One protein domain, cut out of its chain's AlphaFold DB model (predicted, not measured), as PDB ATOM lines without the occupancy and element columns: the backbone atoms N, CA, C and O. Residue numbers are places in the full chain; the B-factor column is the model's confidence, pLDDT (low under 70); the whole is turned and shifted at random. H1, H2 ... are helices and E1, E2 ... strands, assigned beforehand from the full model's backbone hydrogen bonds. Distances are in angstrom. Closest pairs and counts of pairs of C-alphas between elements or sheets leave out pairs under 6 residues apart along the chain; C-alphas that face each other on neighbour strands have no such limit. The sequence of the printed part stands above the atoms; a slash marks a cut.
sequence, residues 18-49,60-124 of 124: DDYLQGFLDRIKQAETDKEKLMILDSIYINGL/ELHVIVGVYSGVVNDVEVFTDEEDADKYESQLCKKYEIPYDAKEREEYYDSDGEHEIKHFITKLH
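This is residues 18 to 49 and 60 to 124 of the 124 residues of an uncharacterized protein of marine sediment metagenome (UniProt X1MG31). A twisted antiparallel sheet of three strands lies between helices in three layers: the helical hairpin of H1 and H2 packs on one face, H3 covers the other, and H4 only grazes the sheet, near E3. The printed part has 97 residues, with four named helices and three named strands in the order H1 H2 E1 E2 H3 H4 E3; the sheet's order is E2 - E1 - E3 and the class is mixed, helices and strands. The whole is compact, with a radius of gyration of the C-alphas of 13.6 A, and rounded, spanning 39 by 29 by 24 A.

E1 is residues 60 to 68, 26.0 A from first to last C-alpha; E2 is 71 to 78, 21.3 A; E3 is 114 to 123, 28.8 A, ending at C-alpha 123 (-31.953, 39.665, -34.471). H1 is residues 18 to 30, beginning at C-alpha 18 (-32.777, 49.021, -31.436). H2 is 34 to 47, 20.4 A; H3 is 81 to 94, 19.7 A; H4 is 101 to 109.

E1 and E3 are antiparallel, with N 63 and O 119 2.8 A apart, within hydrogen-bond range. The hairpin E1 and E2 has N 64 and O 76 at 2.9 A. H3 runs along E1 at a height over the sheet of 8.9 A; the closest C-alphas are those of His 62 and Ala 84, 6.2 A. H2 is on the opposite face, at 9.4 A. H1 touches H2 with residues 27 to 28 alone, closest at the C-alphas of Ile 28 and Lys 37, 5.4 A, at a shallow tilt of 28 degrees, opposite ways. H3 and H4 are apart. E2, H3, H4 and E3 form a split strand-helix-strand unit, two strands running the same way with E1 between them; its crossover is right-handed. Every O i to N i+4 pair is within hydrogen-bond range in H1, H3 and H4; in H2, 8 of 10 are.

The C-alphas farthest apart, of Asp 19 and Ser 110, are 40.9 A apart. Residues 50 to 59 are not printed; C-alphas 49 and 60 are 14.5 A apart across this cut. Of the links printed whole, none is long. Mean pLDDT of the printed part is 71.8; residues 18 to 49, 60, 71 and 121 to 124 are under 70.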
ATOM      1  N   ASP A  18     -33.063  47.735 -30.786       40.97
ATOM      2  CA  ASP A  18     -32.777  49.021 -31.436       40.97
ATOM      3  C   ASP A  18     -31.518  49.723 -30.886       40.97
ATOM      4  O   ASP A  18     -30.724  50.272 -31.652       40.97
ATOM      5  N   ASP A  19     -31.279  49.675 -29.571       44.94
ATOM      6  CA  ASP A  19     -30.110  50.300 -28.935       44.94
ATOM      7  C   ASP A  19     -28.815  49.522 -29.234       44.94
ATOM      8  O   ASP A  19     -27.727  50.102 -29.331       44.94
ATOM      9  N   TYR A  20     -28.920  48.200 -29.417       48.22
ATOM     10  CA  TYR A  20     -27.794  47.362 -29.829       48.22
ATOM     11  C   TYR A  20     -27.405  47.629 -31.284       48.22
ATOM     12  O   TYR A  20     -26.217  47.794 -31.585       48.22
ATOM     13  N   LEU A  21     -28.398  47.723 -32.175       50.12
ATOM     14  CA  LEU A  21     -28.179  48.035 -33.583       50.12
ATOM     15  C   LEU A  21     -27.610  49.445 -33.758       50.12
ATOM     16  O   LEU A  21     -26.628  49.630 -34.480       50.12
ATOM     17  N   GLN A  22     -28.157  50.424 -33.039       49.94
ATOM     18  CA  GLN A  22     -27.645  51.787 -33.060       49.94
ATOM     19  C   GLN A  22     -26.217  51.851 -32.510       49.94
ATOM     20  O   GLN A  22     -25.344  52.440 -33.141       49.94
ATOM     21  N   GLY A  23     -25.931  51.161 -31.403       53.12
ATOM     22  CA  GLY A  23     -24.578  51.060 -30.855       53.12
ATOM     23  C   GLY A  23     -23.591  50.367 -31.800       53.12
ATOM     24  O   GLY A  23     -22.406  50.701 -31.823       53.12
ATOM     25  N   PHE A  24     -24.054  49.421 -32.612       59.69
ATOM     26  CA  PHE A  24     -23.249  48.779 -33.645       59.69
ATOM     27  C   PHE A  24     -22.959  49.720 -34.823       59.69
ATOM     28  O   PHE A  24     -21.798  49.893 -35.204       59.69
ATOM     29  N   LEU A  25     -23.989  50.373 -35.360       55.59
ATOM     30  CA  LEU A  25     -23.854  51.364 -36.427       55.59
ATOM     31  C   LEU A  25     -22.954  52.521 -35.997       55.59
ATOM     32  O   LEU A  25     -22.108  52.973 -36.766       55.59
ATOM     33  N   ASP A  26     -23.079  52.953 -34.746       57.06
ATOM     34  CA  ASP A  26     -22.228  53.975 -34.156       57.06
ATOM     35  C   ASP A  26     -20.774  53.507 -34.068       57.06
ATOM     36  O   ASP A  26     -19.870  54.294 -34.329       57.06
ATOM     37  N   ARG A  27     -20.518  52.223 -33.786       58.38
ATOM     38  CA  ARG A  27     -19.160  51.654 -33.790       58.38
ATOM     39  C   ARG A  27     -18.556  51.586 -35.188       58.38
ATOM     40  O   ARG A  27     -17.369  51.864 -35.323       58.38
ATOM     41  N   ILE A  28     -19.343  51.267 -36.218       59.50
ATOM     42  CA  ILE A  28     -18.879  51.351 -37.613       59.50
ATOM     43  C   ILE A  28     -18.571  52.803 -37.981       59.50
ATOM     44  O   ILE A  28     -17.517  53.084 -38.546       59.50
ATOM     45  N   LYS A  29     -19.463  53.735 -37.636       54.59
ATOM     46  CA  LYS A  29     -19.296  55.166 -37.928       54.59
ATOM     47  C   LYS A  29     -18.124  55.795 -37.169       54.59
ATOM     48  O   LYS A  29     -17.540  56.758 -37.652       54.59
ATOM     49  N   GLN A  30     -17.787  55.267 -35.993       55.78
ATOM     50  CA  GLN A  30     -16.663  55.712 -35.163       55.78
ATOM     51  C   GLN A  30     -15.335  55.032 -35.511       55.78
ATOM     52  O   GLN A  30     -14.300  55.450 -34.997       55.78
ATOM     53  N   ALA A  31     -15.339  53.994 -36.350       59.47
ATOM     54  CA  ALA A  31     -14.114  53.340 -36.782       59.47
ATOM     55  C   ALA A  31     -13.337  54.256 -37.740       59.47
ATOM     56  O   ALA A  31     -13.838  54.652 -38.795       59.47
ATOM     57  N   GLU A  32     -12.098  54.584 -37.370       52.72
ATOM     58  CA  GLU A  32     -11.241  55.507 -38.125       52.72
ATOM     59  C   GLU A  32     -10.548  54.810 -39.301       52.72
ATOM     60  O   GLU A  32     -10.077  55.468 -40.230       52.72
ATOM     61  N   THR A  33     -10.496  53.475 -39.276       51.31
ATOM     62  CA  THR A  33      -9.822  52.666 -40.292       51.31
ATOM     63  C   THR A  33     -10.725  51.576 -40.860       51.31
ATOM     64  O   THR A  33     -11.571  51.003 -40.173       51.31
ATOM     65  N   ASP A  34     -10.508  51.219 -42.125       44.75
ATOM     66  CA  ASP A  34     -11.298  50.169 -42.780       44.75
ATOM     67  C   ASP A  34     -11.066  48.790 -42.161       44.75
ATOM     68  O   ASP A  34     -11.981  47.973 -42.091       44.75
ATOM     69  N   LYS A  35      -9.871  48.558 -41.609       48.25
ATOM     70  CA  LYS A  35      -9.559  47.347 -40.844       48.25
ATOM     71  C   LYS A  35     -10.449  47.203 -39.607       48.25
ATOM     72  O   LYS A  35     -10.857  46.094 -39.280       48.25
ATOM     73  N   GLU A  36     -10.765  48.300 -38.924       50.22
ATOM     74  CA  GLU A  36     -11.650  48.285 -37.754       50.22
ATOM     75  C   GLU A  36     -13.109  48.084 -38.151       50.22
ATOM     76  O   GLU A  36     -13.796  47.282 -37.520       50.22
ATOM     77  N   LYS A  37     -13.562  48.737 -39.228       54.66
ATOM     78  CA  LYS A  37     -14.900  48.499 -39.787       54.66
ATOM     79  C   LYS A  37     -15.081  47.021 -40.149       54.66
ATOM     80  O   LYS A  37     -16.070  46.415 -39.749       54.66
ATOM     81  N   LEU A  38     -14.094  46.422 -40.820       51.00
ATOM     82  CA  LEU A  38     -14.098  45.003 -41.193       51.00
ATOM     83  C   LEU A  38     -14.066  44.072 -39.973       51.00
ATOM     84  O   LEU A  38     -14.819  43.109 -39.936       51.00
ATOM     85  N   MET A  39     -13.286  44.381 -38.932       54.97
ATOM     86  CA  MET A  39     -13.297  43.606 -37.679       54.97
ATOM     87  C   MET A  39     -14.640  43.683 -36.934       54.97
ATOM     88  O   MET A  39     -15.059  42.716 -36.296       54.97
ATOM     89  N   ILE A  40     -15.319  44.831 -36.993       60.31
ATOM     90  CA  ILE A  40     -16.657  45.010 -36.419       60.31
ATOM     91  C   ILE A  40     -17.685  44.190 -37.213       60.31
ATOM     92  O   ILE A  40     -18.519  43.521 -36.601       60.31
ATOM     93  N   LEU A  41     -17.576  44.164 -38.543       56.09
ATOM     94  CA  LEU A  41     -18.412  43.339 -39.419       56.09
ATOM     95  C   LEU A  41     -18.170  41.831 -39.204       56.09
ATOM     96  O   LEU A  41     -19.131  41.088 -39.016       56.09
ATOM     97  N   ASP A  42     -16.915  41.382 -39.097       45.56
ATOM     98  CA  ASP A  42     -16.560  39.984 -38.783       45.56
ATOM     99  C   ASP A  42     -17.122  39.525 -37.425       45.56
ATOM    100  O   ASP A  42     -17.485  38.361 -37.241       45.56
ATOM    101  N   SER A  43     -17.249  40.440 -36.457       51.72
ATOM    102  CA  SER A  43     -17.841  40.126 -35.151       51.72
ATOM    103  C   SER A  43     -19.343  39.809 -35.212       51.72
ATOM    104  O   SER A  43     -19.853  39.144 -34.307       51.72
ATOM    105  N   ILE A  44     -20.045  40.220 -36.276       52.12
ATOM    106  CA  ILE A  44     -21.423  39.780 -36.552       52.12
ATOM    107  C   ILE A  44     -21.414  38.330 -37.029       52.12
ATOM    108  O   ILE A  44     -22.174  37.511 -36.514       52.12
ATOM    109  N   TYR A  45     -20.510  37.996 -37.956       39.22
ATOM    110  CA  TYR A  45     -20.396  36.654 -38.532       39.22
ATOM    111  C   TYR A  45     -20.113  35.582 -37.464       39.22
ATOM    112  O   TYR A  45     -20.641  34.475 -37.530       39.22
ATOM    113  N   ILE A  46     -19.336  35.929 -36.430       35.72
ATOM    114  CA  ILE A  46     -18.997  35.022 -35.320       35.72
ATOM    115  C   ILE A  46     -20.145  34.869 -34.302       35.72
ATOM    116  O   ILE A  46     -20.297  33.797 -33.722       35.72
ATOM    117  N   ASN A  47     -20.974  35.896 -34.083       40.12
ATOM    118  CA  ASN A  47     -22.079  35.828 -33.113       40.12
ATOM    119  C   ASN A  47     -23.397  35.293 -33.704       40.12
ATOM    120  O   ASN A  47     -24.295  34.950 -32.944       40.12
ATOM    121  N   GLY A  48     -23.519  35.190 -35.032       38.62
ATOM    122  CA  GLY A  48     -24.713  34.663 -35.706       38.62
ATOM    123  C   GLY A  48     -24.841  33.132 -35.744       38.62
ATOM    124  O   GLY A  48     -25.798  32.630 -36.328       38.62
ATOM    125  N   LEU A  49     -23.897  32.373 -35.167       33.72
ATOM    126  CA  LEU A  49     -23.820  30.911 -35.338       33.72
ATOM    127  C   LEU A  49     -24.279  30.061 -34.147       33.72
ATOM    128  O   LEU A  49     -24.364  28.843 -34.271       33.72
ATOM    129  N   GLU A  60     -35.010  40.227 -39.631       68.50
ATOM    130  CA  GLU A  60     -33.868  40.049 -40.519       68.50
ATOM    131  C   GLU A  60     -33.267  41.424 -40.833       68.50
ATOM    132  O   GLU A  60     -33.984  42.385 -41.107       68.50
ATOM    133  N   LEU A  61     -31.947  41.526 -40.725       70.12
ATOM    134  CA  LEU A  61     -31.183  42.711 -41.070       70.12
ATOM    135  C   LEU A  61     -30.305  42.417 -42.272       70.12
ATOM    136  O   LEU A  61     -29.529  41.460 -42.271       70.12
ATOM    137  N   HIS A  62     -30.366  43.318 -43.235       80.81
ATOM    138  CA  HIS A  62     -29.562  43.328 -44.440       80.81
ATOM    139  C   HIS A  62     -28.517  44.436 -44.309       80.81
ATOM    140  O   HIS A  62     -28.847  45.619 -44.321       80.81
ATOM    141  N   VAL A  63     -27.251  44.059 -44.156       78.75
ATOM    142  CA  VAL A  63     -26.117  44.988 -44.095       78.75
ATOM    143  C   VAL A  63     -25.436  44.996 -45.458       78.75
ATOM    144  O   VAL A  63     -24.859  43.985 -45.861       78.75
ATOM    145  N   ILE A  64     -25.482  46.129 -46.155       82.00
ATOM    146  CA  ILE A  64     -24.812  46.324 -47.443       82.00
ATOM    147  C   ILE A  64     -23.532  47.123 -47.217       82.00
ATOM    148  O   ILE A  64     -23.562  48.221 -46.661       82.00
ATOM    149  N   VAL A  65     -22.402  46.579 -47.660       79.75
ATOM    150  CA  VAL A  65     -21.075  47.191 -47.544       79.75
ATOM    151  C   VAL A  65     -20.483  47.361 -48.935       79.75
ATOM    152  O   VAL A  65     -20.195  46.379 -49.613       79.75
ATOM    153  N   GLY A  66     -20.276  48.610 -49.342       80.12
ATOM    154  CA  GLY A  66     -19.570  48.983 -50.558       80.12
ATOM    155  C   GLY A  66     -18.104  49.314 -50.277       80.12
ATOM    156  O   GLY A  66     -17.794  50.308 -49.612       80.12
ATOM    157  N   VAL A  67     -17.201  48.533 -50.864       77.38
ATOM    158  CA  VAL A  67     -15.751  48.733 -50.844       77.38
ATOM    159  C   VAL A  67     -15.296  49.307 -52.187       77.38
ATOM    160  O   VAL A  67     -15.483  48.683 -53.227       77.38
ATOM    161  N   TYR A  68     -14.678  50.485 -52.171       78.06
ATOM    162  CA  TYR A  68     -14.138  51.151 -53.355       78.06
ATOM    163  C   TYR A  68     -12.610  51.192 -53.267       78.06
ATOM    164  O   TYR A  68     -12.057  51.752 -52.322       78.06
ATOM    165  N   SER A  69     -11.927  50.563 -54.219       81.06
ATOM    166  CA  SER A  69     -10.460  50.424 -54.263       81.06
ATOM    167  C   SER A  69      -9.860  49.946 -52.929       81.06
ATOM    168  O   SER A  69      -8.870  50.488 -52.436       81.06
ATOM    169  N   GLY A  70     -10.499  48.950 -52.305       72.19
ATOM    170  CA  GLY A  70     -10.083  48.384 -51.015       72.19
ATOM    171  C   GLY A  70     -10.458  49.199 -49.766       72.19
ATOM    172  O   GLY A  70     -10.133  48.773 -48.657       72.19
ATOM    173  N   VAL A  71     -11.150  50.334 -49.915       67.12
ATOM    174  CA  VAL A  71     -11.599  51.212 -48.818       67.12
ATOM    175  C   VAL A  71     -13.101  51.048 -48.601       67.12
ATOM    176  O   VAL A  71     -13.876  51.056 -49.554       67.12
ATOM    177  N   VAL A  72     -13.546  50.911 -47.348       71.44
ATOM    178  CA  VAL A  72     -14.982  50.834 -47.033       71.44
ATOM    179  C   VAL A  72     -15.579  52.237 -47.127       71.44
ATOM    180  O   VAL A  72     -15.413  53.061 -46.218       71.44
ATOM    181  N   ASN A  73     -16.290  52.481 -48.225       73.81
ATOM    182  CA  ASN A  73     -16.814  53.792 -48.594       73.81
ATOM    183  C   ASN A  73     -18.297  53.965 -48.251       73.81
ATOM    184  O   ASN A  73     -18.693  55.050 -47.835       73.81
ATOM    185  N   ASP A  74     -19.102  52.910 -48.390       78.88
ATOM    186  CA  ASP A  74     -20.541  52.947 -48.127       78.88
ATOM    187  C   ASP A  74     -20.927  51.769 -47.221       78.88
ATOM    188  O   ASP A  74     -20.527  50.631 -47.465       78.88
ATOM    189  N   VAL A  75     -21.696  52.032 -46.164       77.00
ATOM    190  CA  VAL A  75     -22.285  51.004 -45.291       77.00
ATOM    191  C   VAL A  75     -23.698  51.439 -44.949       77.00
ATOM    192  O   VAL A  75     -23.871  52.537 -44.423       77.00
ATOM    193  N   GLU A  76     -24.682  50.587 -45.215       78.56
ATOM    194  CA  GLU A  76     -26.077  50.845 -44.853       78.56
ATOM    195  C   GLU A  76     -26.764  49.572 -44.353       78.56
ATOM    196  O   GLU A  76     -26.386  48.461 -44.736       78.56
ATOM    197  N   VAL A  77     -27.745  49.737 -43.463       74.56
ATOM    198  CA  VAL A  77     -28.484  48.627 -42.851       74.56
ATOM    199  C   VAL A  77     -29.977  48.789 -43.081       74.56
ATOM    200  O   VAL A  77     -30.547  49.842 -42.814       74.56
ATOM    201  N   PHE A  78     -30.615  47.708 -43.520       77.56
ATOM    202  CA  PHE A  78     -32.037  47.654 -43.825       77.56
ATOM    203  C   PHE A  78     -32.706  46.529 -43.040       77.56
ATOM    204  O   PHE A  78     -32.140  45.452 -42.871       77.56
ATOM    205  N   THR A  79     -33.930  46.770 -42.580       74.44
ATOM    206  CA  THR A  79     -34.825  45.739 -42.020       74.44
ATOM    207  C   THR A  79     -35.763  45.149 -43.076       74.44
ATOM    208  O   THR A  79     -36.526  44.236 -42.780       74.44
ATOM    209  N   ASP A  80     -35.769  45.734 -44.276       78.81
ATOM    210  CA  ASP A  80     -36.590  45.335 -45.414       78.81
ATOM    211  C   ASP A  80     -35.679  44.879 -46.559       78.81
ATOM    212  O   ASP A  80     -34.721  45.571 -46.917       78.81
ATOM    213  N   GLU A  81     -35.965  43.698 -47.100       83.69
ATOM    214  CA  GLU A  81     -35.165  43.069 -48.152       83.69
ATOM    215  C   GLU A  81     -35.230  43.859 -49.468       83.69
ATOM    216  O   GLU A  81     -34.206  44.029 -50.128       83.69
ATOM    217  N   GLU A  82     -36.401  44.390 -49.842       85.44
ATOM    218  CA  GLU A  82     -36.553  45.123 -51.104       85.44
ATOM    219  C   GLU A  82     -35.778  46.441 -51.086       85.44
ATOM    220  O   GLU A  82     -35.224  46.861 -52.104       85.44
ATOM    221  N   ASP A  83     -35.746  47.126 -49.945       80.50
ATOM    222  CA  ASP A  83     -34.972  48.357 -49.803       80.50
ATOM    223  C   ASP A  83     -33.460  48.087 -49.774       80.50
ATOM    224  O   ASP A  83     -32.696  48.864 -50.358       80.50
ATOM    225  N   ALA A  84     -33.035  46.954 -49.203       83.31
ATOM    226  CA  ALA A  84     -31.651  46.496 -49.284       83.31
ATOM    227  C   ALA A  84     -31.224  46.205 -50.730       83.31
ATOM    228  O   ALA A  84     -30.188  46.703 -51.170       83.31
ATOM    229  N   ASP A  85     -32.046  45.464 -51.478       91.19
ATOM    230  CA  ASP A  85     -31.827  45.112 -52.889       91.19
ATOM    231  C   ASP A  85     -31.741  46.371 -53.770       91.19
ATOM    232  O   ASP A  85     -30.793  46.558 -54.542       91.19
ATOM    233  N   LYS A  86     -32.662  47.328 -53.576       92.44
ATOM    234  CA  LYS A  86     -32.616  48.629 -54.268       92.44
ATOM    235  C   LYS A  86     -31.320  49.379 -53.982       92.44
ATOM    236  O   LYS A  86     -30.758  49.983 -54.901       92.44
ATOM    237  N   TYR A  87     -30.864  49.396 -52.732       89.50
ATOM    238  CA  TYR A  87     -29.633  50.087 -52.357       89.50
ATOM    239  C   TYR A  87     -28.390  49.388 -52.909       89.50
ATOM    240  O   TYR A  87     -27.507  50.046 -53.463       89.50
ATOM    241  N   GLU A  88     -28.343  48.060 -52.839       92.75
ATOM    242  CA  GLU A  88     -27.272  47.262 -53.425       92.75
ATOM    243  C   GLU A  88     -27.163  47.502 -54.934       92.75
ATOM    244  O   GLU A  88     -26.074  47.767 -55.445       92.75
ATOM    245  N   SER A  89     -28.293  47.502 -55.643       95.56
ATOM    246  CA  SER A  89     -28.354  47.801 -57.076       95.56
ATOM    247  C   SER A  89     -27.822  49.203 -57.399       95.56
ATOM    248  O   SER A  89     -27.065  49.395 -58.359       95.56
ATOM    249  N   GLN A  90     -28.155  50.198 -56.569       94.25
ATOM    250  CA  GLN A  90     -27.622  51.556 -56.705       94.25
ATOM    251  C   GLN A  90     -26.109  51.611 -56.477       94.25
ATOM    252  O   GLN A  90     -25.415  52.282 -57.245       94.25
ATOM    253  N   LEU A  91     -25.588  50.907 -55.467       91.31
ATOM    254  CA  LEU A  91     -24.149  50.820 -55.224       91.31
ATOM    255  C   LEU A  91     -23.422  50.097 -56.354       91.31
ATOM    256  O   LEU A  91     -22.388  50.583 -56.800       91.31
ATOM    257  N   CYS A  92     -23.987  49.007 -56.877       94.50
ATOM    258  CA  CYS A  92     -23.426  48.286 -58.019       94.50
ATOM    259  C   CYS A  92     -23.266  49.227 -59.211       94.50
ATOM    260  O   CYS A  92     -22.184  49.354 -59.776       94.50
ATOM    261  N   LYS A  93     -24.307  50.009 -59.513       95.31
ATOM    262  CA  LYS A  93     -24.240  51.035 -60.556       95.31
ATOM    263  C   LYS A  93     -23.221  52.138 -60.248       95.31
ATOM    264  O   LYS A  93     -22.542  52.596 -61.162       95.31
ATOM    265  N   LYS A  94     -23.130  52.591 -58.994       93.44
ATOM    266  CA  LYS A  94     -22.190  53.640 -58.555       93.44
ATOM    267  C   LYS A  94     -20.735  53.195 -58.704       93.44
ATOM    268  O   LYS A  94     -19.894  54.019 -59.042       93.44
ATOM    269  N   TYR A  95     -20.455  51.927 -58.421       92.62
ATOM    270  CA  TYR A  95     -19.115  51.343 -58.444       92.62
ATOM    271  C   TYR A  95     -18.811  50.610 -59.747       92.62
ATOM    272  O   TYR A  95     -17.781  49.961 -59.841       92.62
ATOM    273  N   GLU A  96     -19.696  50.682 -60.741       94.69
ATOM    274  CA  GLU A  96     -19.517  49.985 -62.019       94.69
ATOM    275  C   GLU A  96     -19.325  48.459 -61.850       94.69
ATOM    276  O   GLU A  96     -18.679  47.806 -62.665       94.69
ATOM    277  N   ILE A  97     -19.923  47.888 -60.797       93.00
ATOM    278  CA  ILE A  97     -19.972  46.448 -60.529       93.00
ATOM    279  C   ILE A  97     -21.260  45.886 -61.153       93.00
ATOM    280  O   ILE A  97     -22.333  46.471 -60.963       93.00
ATOM    281  N   PRO A  98     -21.212  44.753 -61.872       94.12
ATOM    282  CA  PRO A  98     -22.417  44.103 -62.373       94.12
ATOM    283  C   PRO A  98     -23.362  43.689 -61.241       94.12
ATOM    284  O   PRO A  98     -22.944  43.105 -60.238       94.12
ATOM    285  N   TYR A  99     -24.658  43.975 -61.397       92.12
ATOM    286  CA  TYR A  99     -25.647  43.559 -60.402       92.12
ATOM    287  C   TYR A  99     -25.934  42.054 -60.471       92.12
ATOM    288  O   TYR A  99     -26.119  41.427 -59.431       92.12
ATOM    289  N   ASP A 100     -25.938  41.485 -61.679       93.00
ATOM    290  CA  ASP A 100     -26.187  40.064 -61.912       93.00
ATOM    291  C   ASP A 100     -25.118  39.186 -61.250       93.00
ATOM    292  O   ASP A 100     -23.924  39.463 -61.342       93.00
ATOM    293  N   ALA A 101     -25.549  38.104 -60.602       87.25
ATOM    294  CA  ALA A 101     -24.662  37.250 -59.817       87.25
ATOM    295  C   ALA A 101     -23.543  36.613 -60.655       87.25
ATOM    296  O   ALA A 101     -22.409  36.528 -60.187       87.25
ATOM    297  N   LYS A 102     -23.838  36.194 -61.894       90.31
ATOM    298  CA  LYS A 102     -22.854  35.543 -62.766       90.31
ATOM    299  C   LYS A 102     -21.847  36.555 -63.298       90.31
ATOM    300  O   LYS A 102     -20.649  36.303 -63.272       90.31
ATOM    301  N   GLU A 103     -22.327  37.707 -63.762       91.75
ATOM    302  CA  GLU A 103     -21.449  38.784 -64.238       91.75
ATOM    303  C   GLU A 103     -20.574  39.341 -63.105       91.75
ATOM    304  O   GLU A 103     -19.425  39.720 -63.328       91.75
ATOM    305  N   ARG A 104     -21.094  39.366 -61.874       88.94
ATOM    306  CA  ARG A 104     -20.351  39.816 -60.696       88.94
ATOM    307  C   ARG A 104     -19.248  38.841 -60.292       88.94
ATOM    308  O   ARG A 104     -18.162  39.281 -59.931       88.94
ATOM    309  N   GLU A 105     -19.504  37.538 -60.375       86.44
ATOM    310  CA  GLU A 105     -18.476  36.509 -60.174       86.44
ATOM    311  C   GLU A 105     -17.344  36.666 -61.202       86.44
ATOM    312  O   GLU A 105     -16.178  36.743 -60.826       86.44
ATOM    313  N   GLU A 106     -17.686  36.851 -62.484       90.12
ATOM    314  CA  GLU A 106     -16.709  37.111 -63.553       90.12
ATOM    315  C   GLU A 106     -15.904  38.406 -63.315       90.12
ATOM    316  O   GLU A 106     -14.697  38.457 -63.574       90.12
ATOM    317  N   TYR A 107     -16.548  39.456 -62.796       90.31
ATOM    318  CA  TYR A 107     -15.883  40.701 -62.415       90.31
ATOM    319  C   TYR A 107     -14.859  40.486 -61.285       90.31
ATOM    320  O   TYR A 107     -13.742  40.990 -61.370       90.31
ATOM    321  N   TYR A 108     -15.186  39.700 -60.256       85.44
ATOM    322  CA  TYR A 108     -14.245  39.410 -59.167       85.44
ATOM    323  C   TYR A 108     -13.097  38.488 -59.602       85.44
ATOM    324  O   TYR A 108     -11.949  38.739 -59.237       85.44
ATOM    325  N   ASP A 109     -13.368  37.486 -60.442       88.19
ATOM    326  CA  ASP A 109     -12.345  36.588 -61.000       88.19
ATOM    327  C   ASP A 109     -11.356  37.302 -61.942       88.19
ATOM    328  O   ASP A 109     -10.268  36.788 -62.217       88.19
ATOM    329  N   SER A 110     -11.719  38.487 -62.442       88.88
ATOM    330  CA  SER A 110     -10.892  39.318 -63.326       88.88
ATOM    331  C   SER A 110     -10.153  40.454 -62.607       88.88
ATOM    332  O   SER A 110      -9.793  41.446 -63.240       88.88
ATOM    333  N   ASP A 111      -9.881  40.287 -61.308       83.38
ATOM    334  CA  ASP A 111      -9.238  41.283 -60.436       83.38
ATOM    335  C   ASP A 111     -10.058  42.583 -60.292       83.38
ATOM    336  O   ASP A 111      -9.514  43.690 -60.297       83.38
ATOM    337  N   GLY A 112     -11.383  42.455 -60.159       82.81
ATOM    338  CA  GLY A 112     -12.289  43.572 -59.897       82.81
ATOM    339  C   GLY A 112     -11.826  44.458 -58.731       82.81
ATOM    340  O   GLY A 112     -11.549  43.982 -57.633       82.81
ATOM    341  N   GLU A 113     -11.740  45.770 -58.965       85.19
ATOM    342  CA  GLU A 113     -11.162  46.736 -58.015       85.19
ATOM    343  C   GLU A 113     -12.115  47.101 -56.856       85.19
ATOM    344  O   GLU A 113     -11.714  47.684 -55.841       85.19
ATOM    345  N   HIS A 114     -13.406  46.829 -57.014       86.75
ATOM    346  CA  HIS A 114     -14.457  47.249 -56.093       86.75
ATOM    347  C   HIS A 114     -15.259  46.040 -55.627       86.75
ATOM    348  O   HIS A 114     -15.366  45.051 -56.337       86.75
ATOM    349  N   GLU A 115     -15.850  46.099 -54.441       82.75
ATOM    350  CA  GLU A 115     -16.640  44.987 -53.916       82.75
ATOM    351  C   GLU A 115     -17.929  45.498 -53.293       82.75
ATOM    352  O   GLU A 115     -17.959  46.545 -52.645       82.75
ATOM    353  N   ILE A 116     -18.991  44.712 -53.433       84.06
ATOM    354  CA  ILE A 116     -20.208  44.879 -52.645       84.06
ATOM    355  C   ILE A 116     -20.474  43.584 -51.897       84.06
ATOM    356  O   ILE A 116     -20.492  42.501 -52.487       84.06
ATOM    357  N   LYS A 117     -20.658  43.712 -50.583       81.06
ATOM    358  CA  LYS A 117     -20.963  42.610 -49.673       81.06
ATOM    359  C   LYS A 117     -22.336  42.830 -49.067       81.06
ATOM    360  O   LYS A 117     -22.592  43.886 -48.493       81.06
ATOM    361  N   HIS A 118     -23.179  41.813 -49.167       82.38
ATOM    362  CA  HIS A 118     -24.491  41.769 -48.538       82.38
ATOM    363  C   HIS A 118     -24.469  40.716 -47.438       82.38
ATOM    364  O   HIS A 118     -24.294  39.528 -47.701       82.38
ATOM    365  N   PHE A 119     -24.613  41.156 -46.194       78.94
ATOM    366  CA  PHE A 119     -24.726  40.268 -45.046       78.94
ATOM    367  C   PHE A 119     -26.164  40.252 -44.555       78.94
ATOM    368  O   PHE A 119     -26.769  41.305 -44.364       78.94
ATOM    369  N   ILE A 120     -26.681  39.055 -44.304       75.12
ATOM    370  CA  ILE A 120     -28.005  38.854 -43.727       75.12
ATOM    371  C   ILE A 120     -27.812  38.302 -42.316       75.12
ATOM    372  O   ILE A 120     -27.197  37.250 -42.138       75.12
ATOM    373  N   THR A 121     -28.313  39.012 -41.307       66.00
ATOM    374  CA  THR A 121     -28.263  38.576 -39.905       66.00
ATOM    375  C   THR A 121     -29.647  38.617 -39.279       66.00
ATOM    376  O   THR A 121     -30.484  39.428 -39.655       66.00
ATOM    377  N   LYS A 122     -29.902  37.738 -38.310       58.91
ATOM    378  CA  LYS A 122     -31.183  37.670 -37.599       58.91
ATOM    379  C   LYS A 122     -31.002  38.238 -36.205       58.91
ATOM    380  O   LYS A 122     -30.081  37.831 -35.498       58.91
ATOM    381  N   LEU A 123     -31.852  39.188 -35.840       48.84
ATOM    382  CA  LEU A 123     -31.953  39.665 -34.471       48.84
ATOM    383  C   LEU A 123     -32.841  38.705 -33.661       48.84
ATOM    384  O   LEU A 123     -33.791  38.117 -34.191       48.84
ATOM    385  N   HIS A 124     -32.446  38.498 -32.406       47.22
ATOM    386  CA  HIS A 124     -33.014  37.556 -31.444       47.22
ATOM    387  C   HIS A 124     -33.291  38.259 -30.121       47.22
ATOM    388  O   HIS A 124     -32.434  39.081 -29.718       47.22
TER     389      HIS A 124